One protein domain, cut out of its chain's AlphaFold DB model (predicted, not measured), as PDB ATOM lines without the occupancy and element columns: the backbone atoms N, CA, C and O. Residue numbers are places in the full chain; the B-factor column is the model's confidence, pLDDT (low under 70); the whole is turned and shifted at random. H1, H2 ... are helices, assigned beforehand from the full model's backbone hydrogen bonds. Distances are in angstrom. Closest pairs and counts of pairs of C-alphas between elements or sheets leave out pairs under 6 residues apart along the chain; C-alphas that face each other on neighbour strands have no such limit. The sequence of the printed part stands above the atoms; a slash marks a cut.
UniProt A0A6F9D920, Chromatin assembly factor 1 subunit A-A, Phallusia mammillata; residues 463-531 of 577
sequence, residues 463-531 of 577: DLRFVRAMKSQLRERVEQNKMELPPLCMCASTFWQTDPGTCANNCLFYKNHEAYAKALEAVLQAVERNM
ATOM      1  N   ASP A 463     -40.329 -15.404  47.268       88.75
ATOM      2  CA  ASP A 463     -39.929 -14.397  46.283       88.75
ATOM      3  C   ASP A 463     -40.632 -13.053  46.549       88.75
ATOM      4  O   ASP A 463     -39.994 -12.001  46.571       88.75
ATOM      5  N   LEU A 464     -41.931 -13.071  46.876       89.19
ATOM      6  CA  LEU A 464     -42.676 -11.867  47.268       89.19
ATOM      7  C   LEU A 464     -42.144 -11.229  48.558       89.19
ATOM      8  O   LEU A 464     -42.058 -10.002  48.653       89.19
ATOM      9  N   ARG A 465     -41.789 -12.037  49.568       92.12
ATOM     10  CA  ARG A 465     -41.184 -11.531  50.815       92.12
ATOM     11  C   ARG A 465     -39.821 -10.900  50.547       92.12
ATOM     12  O   ARG A 465     -39.551  -9.827  51.080       92.12
ATOM     13  N   PHE A 466     -39.008 -11.534  49.706       92.94
ATOM     14  CA  PHE A 466     -37.691 -11.039  49.318       92.94
ATOM     15  C   PHE A 466     -37.786  -9.705  48.572       92.94
ATOM     16  O   PHE A 466     -37.186  -8.720  48.997       92.94
ATOM     17  N   VAL A 467     -38.629  -9.623  47.536       92.12
ATOM     18  CA  VAL A 467     -38.878  -8.377  46.794       92.12
ATOM     19  C   VAL A 467     -39.365  -7.264  47.722       92.12
ATOM     20  O   VAL A 467     -38.915  -6.124  47.615       92.12
ATOM     21  N   ARG A 468     -40.266  -7.571  48.665       92.44
ATOM     22  CA  ARG A 468     -40.773  -6.583  49.625       92.44
ATOM     23  C   ARG A 468     -39.673  -6.042  50.537       92.44
ATOM     24  O   ARG A 468     -39.630  -4.832  50.758       92.44
ATOM     25  N   ALA A 469     -38.802  -6.916  51.043       94.00
ATOM     26  CA  ALA A 469     -37.655  -6.524  51.859       94.00
ATOM     27  C   ALA A 469     -36.683  -5.642  51.057       94.00
ATOM     28  O   ALA A 469     -36.347  -4.549  51.509       94.00
ATOM     29  N   MET A 470     -36.345  -6.047  49.827       92.31
ATOM     30  CA  MET A 470     -35.486  -5.282  48.914       92.31
ATOM     31  C   MET A 470     -36.056  -3.896  48.596       92.31
ATOM     32  O   MET A 470     -35.343  -2.898  48.677       92.31
ATOM     33  N   LYS A 471     -37.365  -3.796  48.310       90.81
ATOM     34  CA  LYS A 471     -38.037  -2.498  48.117       90.81
ATOM     35  C   LYS A 471     -37.930  -1.607  49.361       90.81
ATOM     36  O   LYS A 471     -37.787  -0.400  49.216       90.81
ATOM     37  N   SER A 472     -38.043  -2.174  50.565       91.94
ATOM     38  CA  SER A 472     -37.933  -1.413  51.819       91.94
ATOM     39  C   SER A 472     -36.523  -0.869  52.028       91.94
ATOM     40  O   SER A 472     -36.369   0.315  52.306       91.94
ATOM     41  N   GLN A 473     -35.510  -1.717  51.837       92.00
ATOM     42  CA  GLN A 473     -34.106  -1.326  51.956       92.00
ATOM     43  C   GLN A 473     -33.745  -0.239  50.938       92.00
ATOM     44  O   GLN A 473     -33.083   0.738  51.276       92.00
ATOM     45  N   LEU A 474     -34.219  -0.369  49.695       91.75
ATOM     46  CA  LEU A 474     -33.963   0.634  48.665       91.75
ATOM     47  C   LEU A 474     -34.667   1.955  48.968       91.75
ATOM     48  O   LEU A 474     -34.062   3.000  48.765       91.75
ATOM     49  N   ARG A 475     -35.904   1.930  49.488       90.19
ATOM     50  CA  ARG A 475     -36.607   3.157  49.903       90.19
ATOM     51  C   ARG A 475     -35.810   3.931  50.940       90.19
ATOM     52  O   ARG A 475     -35.542   5.105  50.728       90.19
ATOM     53  N   GLU A 476     -35.361   3.249  51.990       90.94
ATOM     54  CA  GLU A 476     -34.572   3.863  53.058       90.94
ATOM     55  C   GLU A 476     -33.304   4.541  52.512       90.94
ATOM     56  O   GLU A 476     -33.020   5.696  52.829       90.94
ATOM     57  N   ARG A 477     -32.563   3.860  51.628       87.81
ATOM     58  CA  ARG A 477     -31.326   4.407  51.043       87.81
ATOM     59  C   ARG A 477     -31.570   5.544  50.054       87.81
ATOM     60  O   ARG A 477     -30.752   6.456  49.953       87.81
ATOM     61  N   VAL A 478     -32.670   5.501  49.311       88.25
ATOM     62  CA  VAL A 478     -33.046   6.561  48.366       88.25
ATOM     63  C   VAL A 478     -33.505   7.816  49.113       88.25
ATOM     64  O   VAL A 478     -33.101   8.917  48.742       88.25
ATOM     65  N   GLU A 479     -34.271   7.656  50.196       87.06
ATOM     66  CA  GLU A 479     -34.718   8.752  51.066       87.06
ATOM     67  C   GLU A 479     -33.542   9.431  51.785       87.06
ATOM     68  O   GLU A 479     -33.458  10.660  51.781       87.06
ATOM     69  N   GLN A 480     -32.589   8.656  52.320       85.38
ATOM     70  CA  GLN A 480     -31.363   9.188  52.940       85.38
ATOM     71  C   GLN A 480     -30.553  10.066  51.973       85.38
ATOM     72  O   GLN A 480     -30.027  11.106  52.368       85.38
ATOM     73  N   ASN A 481     -30.498   9.678  50.696       81.19
ATOM     74  CA  ASN A 481     -29.722  10.367  49.665       81.19
ATOM     75  C   ASN A 481     -30.522  11.413  48.865       81.19
ATOM     76  O   ASN A 481     -29.944  12.089  48.016       81.19
ATOM     77  N   LYS A 482     -31.833  11.561  49.120       82.31
ATOM     78  CA  LYS A 482     -32.753  12.456  48.386       82.31
ATOM     79  C   LYS A 482     -32.651  12.305  46.860       82.31
ATOM     80  O   LYS A 482     -32.575  13.296  46.136       82.31
ATOM     81  N   MET A 483     -32.614  11.063  46.379       79.00
ATOM     82  CA  MET A 483     -32.536  10.765  44.946       79.00
ATOM     83  C   MET A 483     -33.909  10.425  44.368       79.00
ATOM     84  O   MET A 483     -34.719   9.762  45.012       79.00
ATOM     85  N   GLU A 484     -34.151  10.826  43.124       82.06
ATOM     86  CA  GLU A 484     -35.302  10.366  42.350       82.06
ATOM     87  C   GLU A 484     -34.850   9.270  41.383       82.06
ATOM     88  O   GLU A 484     -33.875   9.435  40.647       82.06
ATOM     89  N   LEU A 485     -35.533   8.124  41.416       84.88
ATOM     90  CA  LEU A 485     -35.223   6.987  40.552       84.88
ATOM     91  C   LEU A 485     -36.147   6.974  39.325       84.88
ATOM     92  O   LEU A 485     -37.366   7.099  39.492       84.88
ATOM     93  N   PRO A 486     -35.607   6.757  38.108       86.94
ATOM     94  CA  PRO A 486     -36.423   6.589  36.910       86.94
ATOM     95  C   PRO A 486     -37.266   5.303  36.994       86.94
ATOM     96  O   PRO A 486     -36.889   4.368  37.703       86.94
ATOM     97  N   PRO A 487     -38.401   5.211  36.281       87.31
ATOM     98  CA  PRO A 487     -39.224   4.003  36.275       87.31
ATOM     99  C   PRO A 487     -38.456   2.795  35.715       87.31
ATOM    100  O   PRO A 487     -37.738   2.902  34.723       87.31
ATOM    101  N   LEU A 488     -38.631   1.623  36.340       87.88
ATOM    102  CA  LEU A 488     -37.970   0.368  35.936       87.88
ATOM    103  C   LEU A 488     -38.493  -0.185  34.611       87.88
ATOM    104  O   LEU A 488     -37.793  -0.915  33.914       87.88
ATOM    105  N   CYS A 489     -39.748   0.106  34.288       88.50
ATOM    106  CA  CYS A 489     -40.383  -0.326  33.058       88.50
ATOM    107  C   CYS A 489     -41.471   0.662  32.648       88.50
ATOM    108  O   CYS A 489     -41.920   1.483  33.443       88.50
ATOM    109  N   MET A 490     -41.952   0.514  31.419       86.25
ATOM    110  CA  MET A 490     -42.999   1.367  30.859       86.25
ATOM    111  C   MET A 490     -44.400   1.083  31.424       86.25
ATOM    112  O   MET A 490     -45.318   1.847  31.154       86.25
ATOM    113  N   CYS A 491     -44.592   0.012  32.210       89.44
ATOM    114  CA  CYS A 491     -45.887  -0.261  32.849       89.44
ATOM    115  C   CYS A 491     -46.233   0.761  33.948       89.44
ATOM    116  O   CYS A 491     -47.380   0.808  34.379       89.44
ATOM    117  N   ALA A 492     -45.250   1.500  34.470       85.38
ATOM    118  CA  ALA A 492     -45.408   2.338  35.653       85.38
ATOM    119  C   ALA A 492     -44.780   3.718  35.442       85.38
ATOM    120  O   ALA A 492     -43.715   3.841  34.842       85.38
ATOM    121  N   SER A 493     -45.418   4.758  35.983       82.94
ATOM    122  CA  SER A 493     -44.907   6.133  35.916       82.94
ATOM    123  C   SER A 493     -43.818   6.408  36.953       82.94
ATOM    124  O   SER A 493     -42.963   7.263  36.745       82.94
ATOM    125  N   THR A 494     -43.813   5.657  38.057       85.75
ATOM    126  CA  THR A 494     -42.796   5.756  39.110       85.75
ATOM    127  C   THR A 494     -42.098   4.418  39.329       85.75
ATOM    128  O   THR A 494     -42.686   3.346  39.152       85.75
ATOM    129  N   PHE A 495     -40.841   4.469  39.780       88.25
ATOM    130  CA  PHE A 495     -40.041   3.287  40.117       88.25
ATOM    131  C   PHE A 495     -40.788   2.312  41.051       88.25
ATOM    132  O   PHE A 495     -40.775   1.096  40.852       88.25
ATOM    133  N   TRP A 496     -41.501   2.848  42.046       86.94
ATOM    134  CA  TRP A 496     -42.145   2.066  43.103       86.94
ATOM    135  C   TRP A 496     -43.430   1.350  42.685       86.94
ATOM    136  O   TRP A 496     -43.761   0.330  43.297       86.94
ATOM    137  N   GLN A 497     -44.111   1.854  41.654       85.81
ATOM    138  CA  GLN A 497     -45.362   1.301  41.121       85.81
ATOM    139  C   GLN A 497     -45.149   0.093  40.199       85.81
ATOM    140  O   GLN A 497     -46.112  -0.539  39.778       85.81
ATOM    141  N   THR A 498     -43.898  -0.253  39.880       87.69
ATOM    142  CA  THR A 498     -43.619  -1.474  39.120       87.69
ATOM    143  C   THR A 498     -43.835  -2.692  40.018       87.69
ATOM    144  O   THR A 498     -43.113  -2.864  41.004       87.69
ATOM    145  N   ASP A 499     -44.796  -3.548  39.667       86.50
ATOM    146  CA  ASP A 499     -45.053  -4.816  40.348       86.50
ATOM    147  C   ASP A 499     -45.151  -5.980  39.336       86.50
ATOM    148  O   ASP A 499     -45.918  -5.909  38.371       86.50
ATOM    149  N   PRO A 500     -44.421  -7.096  39.552       88.75
ATOM    150  CA  PRO A 500     -44.435  -8.254  38.646       88.75
ATOM    151  C   PRO A 500     -45.811  -8.896  38.423       88.75
ATOM    152  O   PRO A 500     -46.016  -9.591  37.429       88.75
ATOM    153  N   GLY A 501     -46.746  -8.697  39.358       87.44
ATOM    154  CA  GLY A 501     -48.105  -9.236  39.279       87.44
ATOM    155  C   GLY A 501     -49.083  -8.378  38.474       87.44
ATOM    156  O   GLY A 501     -50.131  -8.885  38.088       87.44
ATOM    157  N   THR A 502     -48.760  -7.106  38.226       90.00
ATOM    158  CA  THR A 502     -49.662  -6.131  37.583       90.00
ATOM    159  C   THR A 502     -49.102  -5.547  36.289       90.00
ATOM    160  O   THR A 502     -49.832  -4.878  35.562       90.00
ATOM    161  N   CYS A 503     -47.828  -5.797  35.969       90.56
ATOM    162  CA  CYS A 503     -47.254  -5.383  34.692       90.56
ATOM    163  C   CYS A 503     -47.936  -6.071  33.498       90.56
ATOM    164  O   CYS A 503     -48.486  -7.165  33.620       90.56
ATOM    165  N   ALA A 504     -47.836  -5.458  32.320       92.56
ATOM    166  CA  ALA A 504     -48.322  -6.037  31.070       92.56
ATOM    167  C   ALA A 504     -47.585  -7.342  30.715       92.56
ATOM    168  O   ALA A 504     -46.393  -7.463  30.994       92.56
ATOM    169  N   ASN A 505     -48.260  -8.276  30.029       91.44
ATOM    170  CA  ASN A 505     -47.709  -9.589  29.646       91.44
ATOM    171  C   ASN A 505     -46.358  -9.512  28.910       91.44
ATOM    172  O   ASN A 505     -45.517 -10.384  29.093       91.44
ATOM    173  N   ASN A 506     -46.150  -8.470  28.097       91.19
ATOM    174  CA  ASN A 506     -44.922  -8.280  27.315       91.19
ATOM    175  C   ASN A 506     -43.788  -7.617  28.112       91.19
ATOM    176  O   ASN A 506     -42.700  -7.409  27.580       91.19
ATOM    177  N   CYS A 507     -44.023  -7.237  29.368       92.25
ATOM    178  CA  CYS A 507     -42.982  -6.644  30.188       92.25
ATOM    179  C   CYS A 507     -42.022  -7.712  30.716       92.25
ATOM    180  O   CYS A 507     -42.439  -8.766  31.192       92.25
ATOM    181  N   LEU A 508     -40.733  -7.370  30.742       90.06
ATOM    182  CA  LEU A 508     -39.643  -8.187  31.284       90.06
ATOM    183  C   LEU A 508     -39.891  -8.664  32.728       90.06
ATOM    184  O   LEU A 508     -39.386  -9.708  33.136       90.06
ATOM    185  N   PHE A 509     -40.673  -7.909  33.505       91.88
ATOM    186  CA  PHE A 509     -40.978  -8.224  34.902       91.88
ATOM    187  C   PHE A 509     -42.287  -8.998  35.099       91.88
ATOM    188  O   PHE A 509     -42.603  -9.357  36.231       91.88
ATOM    189  N   TYR A 510     -43.060  -9.275  34.045       92.31
ATOM    190  CA  TYR A 510     -44.334  -9.983  34.175       92.31
ATOM    191  C   TYR A 510     -44.142 -11.396  34.735       92.31
ATOM    192  O   TYR A 510     -43.422 -12.212  34.161       92.31
ATOM    193  N   LYS A 511     -44.782 -11.684  35.879       88.94
ATOM    194  CA  LYS A 511     -44.677 -12.961  36.617       88.94
ATOM    195  C   LYS A 511     -43.237 -13.418  36.898       88.94
ATOM    196  O   LYS A 511     -43.010 -14.581  37.227       88.94
ATOM    197  N   ASN A 512     -42.268 -12.507  36.822       90.75
ATOM    198  CA  ASN A 512     -40.859 -12.806  37.020       90.75
ATOM    199  C   ASN A 512     -40.317 -12.018  38.215       90.75
ATOM    200  O   ASN A 512     -39.696 -10.961  38.083       90.75
ATOM    201  N   HIS A 513     -40.580 -12.545  39.413       90.06
ATOM    202  CA  HIS A 513     -40.111 -11.947  40.662       90.06
ATOM    203  C   HIS A 513     -38.582 -11.978  40.796       90.06
ATOM    204  O   HIS A 513     -38.021 -11.089  41.431       90.06
ATOM    205  N   GLU A 514     -37.905 -12.945  40.173       90.31
ATOM    206  CA  GLU A 514     -36.448 -13.077  40.234       90.31
ATOM    207  C   GLU A 514     -35.745 -11.989  39.412       90.31
ATOM    208  O   GLU A 514     -34.858 -11.308  39.922       90.31
ATOM    209  N   ALA A 515     -36.176 -11.767  38.164       91.31
ATOM    210  CA  ALA A 515     -35.644 -10.688  37.329       91.31
ATOM    211  C   ALA A 515     -35.905  -9.315  37.958       91.31
ATOM    212  O   ALA A 515     -35.028  -8.451  37.972       91.31
ATOM    213  N   TYR A 516     -37.094  -9.136  38.539       92.94
ATOM    214  CA  TYR A 516     -37.428  -7.913  39.253       92.94
ATOM    215  C   TYR A 516     -36.535  -7.699  40.482       92.94
ATOM    216  O   TYR A 516     -36.025  -6.600  40.690       92.94
ATOM    217  N   ALA A 517     -36.283  -8.744  41.272       92.44
ATOM    218  CA  ALA A 517     -35.408  -8.642  42.432       92.44
ATOM    219  C   ALA A 517     -33.947  -8.345  42.048       92.44
ATOM    220  O   ALA A 517     -33.321  -7.507  42.691       92.44
ATOM    221  N   LYS A 518     -33.432  -8.948  40.966       92.56
ATOM    222  CA  LYS A 518     -32.098  -8.637  40.418       92.56
ATOM    223  C   LYS A 518     -31.990  -7.179  39.966       92.56
ATOM    224  O   LYS A 518     -30.982  -6.532  40.227       92.56
ATOM    225  N   ALA A 519     -33.036  -6.639  39.338       92.69
ATOM    226  CA  ALA A 519     -33.076  -5.226  38.968       92.69
ATOM    227  C   ALA A 519     -33.066  -4.311  40.207       92.69
ATOM    228  O   ALA A 519     -32.320  -3.334  40.239       92.69
ATOM    229  N   LEU A 520     -33.830  -4.652  41.255       92.62
ATOM    230  CA  LEU A 520     -33.790  -3.926  42.530       92.62
ATOM    231  C   LEU A 520     -32.403  -3.980  43.184       92.62
ATOM    232  O   LEU A 520     -31.944  -2.969  43.707       92.62
ATOM    233  N   GLU A 521     -31.731  -5.131  43.142       91.88
ATOM    234  CA  GLU A 521     -30.378  -5.301  43.678       91.88
ATOM    235  C   GLU A 521     -29.344  -4.472  42.914       91.88
ATOM    236  O   GLU A 521     -28.539  -3.777  43.528       91.88
ATOM    237  N   ALA A 522     -29.390  -4.478  41.581       91.69
ATOM    238  CA  ALA A 522     -28.488  -3.679  40.758       91.69
ATOM    239  C   ALA A 522     -28.637  -2.176  41.046       91.69
ATOM    240  O   ALA A 522     -27.640  -1.458  41.158       91.69
ATOM    241  N   VAL A 523     -29.876  -1.709  41.225       90.31
ATOM    242  CA  VAL A 523     -30.162  -0.316  41.592       90.31
ATOM    243  C   VAL A 523     -29.690  -0.015  43.013       90.31
ATOM    244  O   VAL A 523     -29.042   1.007  43.218       90.31
ATOM    245  N   LEU A 524     -29.936  -0.908  43.977       90.56
ATOM    246  CA  LEU A 524     -29.392  -0.802  45.337       90.56
ATOM    247  C   LEU A 524     -27.871  -0.653  45.323       90.56
ATOM    248  O   LEU A 524     -27.350   0.298  45.898       90.56
ATOM    249  N   GLN A 525     -27.166  -1.523  44.602       89.62
ATOM    250  CA  GLN A 525     -25.713  -1.451  44.480       89.62
ATOM    251  C   GLN A 525     -25.250  -0.148  43.814       89.62
ATOM    252  O   GLN A 525     -24.221   0.402  44.196       89.62
ATOM    253  N   ALA A 526     -25.977   0.369  42.819       85.88
ATOM    254  CA  ALA A 526     -25.646   1.647  42.186       85.88
ATOM    255  C   ALA A 526     -25.839   2.833  43.146       85.88
ATOM    256  O   ALA A 526     -24.982   3.712  43.219       85.88
ATOM    257  N   VAL A 527     -26.927   2.832  43.921       84.62
ATOM    258  CA  VAL A 527     -27.194   3.832  44.965       84.62
ATOM    259  C   VAL A 527     -26.117   3.788  46.050       84.62
ATOM    260  O   VAL A 527     -25.635   4.834  46.472       84.62
ATOM    261  N   GLU A 528     -25.687   2.593  46.458       83.00
ATOM    262  CA  GLU A 528     -24.606   2.415  47.431       83.00
ATOM    263  C   GLU A 528     -23.242   2.865  46.890       83.00
ATOM    264  O   GLU A 528     -22.483   3.514  47.607       83.00
ATOM    265  N   ARG A 529     -22.939   2.587  45.615       75.81
ATOM    266  CA  ARG A 529     -21.707   3.059  44.954       75.81
ATOM    267  C   ARG A 529     -21.674   4.584  44.793       75.81
ATOM    268  O   ARG A 529     -20.597   5.167  44.859       75.81
ATOM    269  N   ASN A 530     -22.831   5.230  44.649       64.44
ATOM    270  CA  ASN A 530     -22.960   6.692  44.600       64.44
ATOM    271  C   ASN A 530     -22.833   7.376  45.977       64.44
ATOM    272  O   ASN A 530     -22.942   8.595  46.054       64.44
ATOM    273  N   MET A 531     -22.552   6.635  47.059       54.00
ATOM    274  CA  MET A 531     -22.221   7.213  48.372       54.00
ATOM    275  C   MET A 531     -20.762   7.714  48.477       54.00
ATOM    276  O   MET A 531     -20.296   8.047  49.566       54.00
TER     277      MET A 531
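AT A GLANCE: This is residues 463 to 531 of the 577 residues of the protein "Chromatin assembly factor 1 subunit A-A" of Phallusia mammillata (UniProt A0A6F9D920). Two long helices, H1 then H2, lie side by side and run the same way, and a long looping link, residues 482 to 512, leads back along one side of the pair from the end of H1 to the beginning of H2. The printed part has 69 residues, with two named helices and no named strand: all helix. It is compact, with a radius of gyration of the C-alphas of 11.7 A, and spans 36 by 23 by 15 A, only just elongated.

IN THESE COORDINATES: Find C-alpha 463 at (-39.929, -14.397, 46.283); from there H1, residues 463 to 481, runs 27.0 A. H2, residues 513 to 529, runs 24.1 A and ends at C-alpha 529, (-21.707, 3.059, 44.954).

HOW THE PARTS SIT: Look at Val 467 and Ala 517, where H1 and H2 touch: their C-alphas, the closest of the two helices, are 5.6 A apart. The lines of H1 and H2 stand at a shallow tilt of 22 degrees, the same way. In H1 and H2 every O i to N i+4 pair is within hydrogen-bond range.

THE WHOLE: The two C-alphas farthest apart, those of Asn 505 and Met 531, are 35.8 A apart. The printed part has no cut. The link from H1 to H2 is long, with 31 residues. Model confidence is low, under 70, at residues 530 to 531.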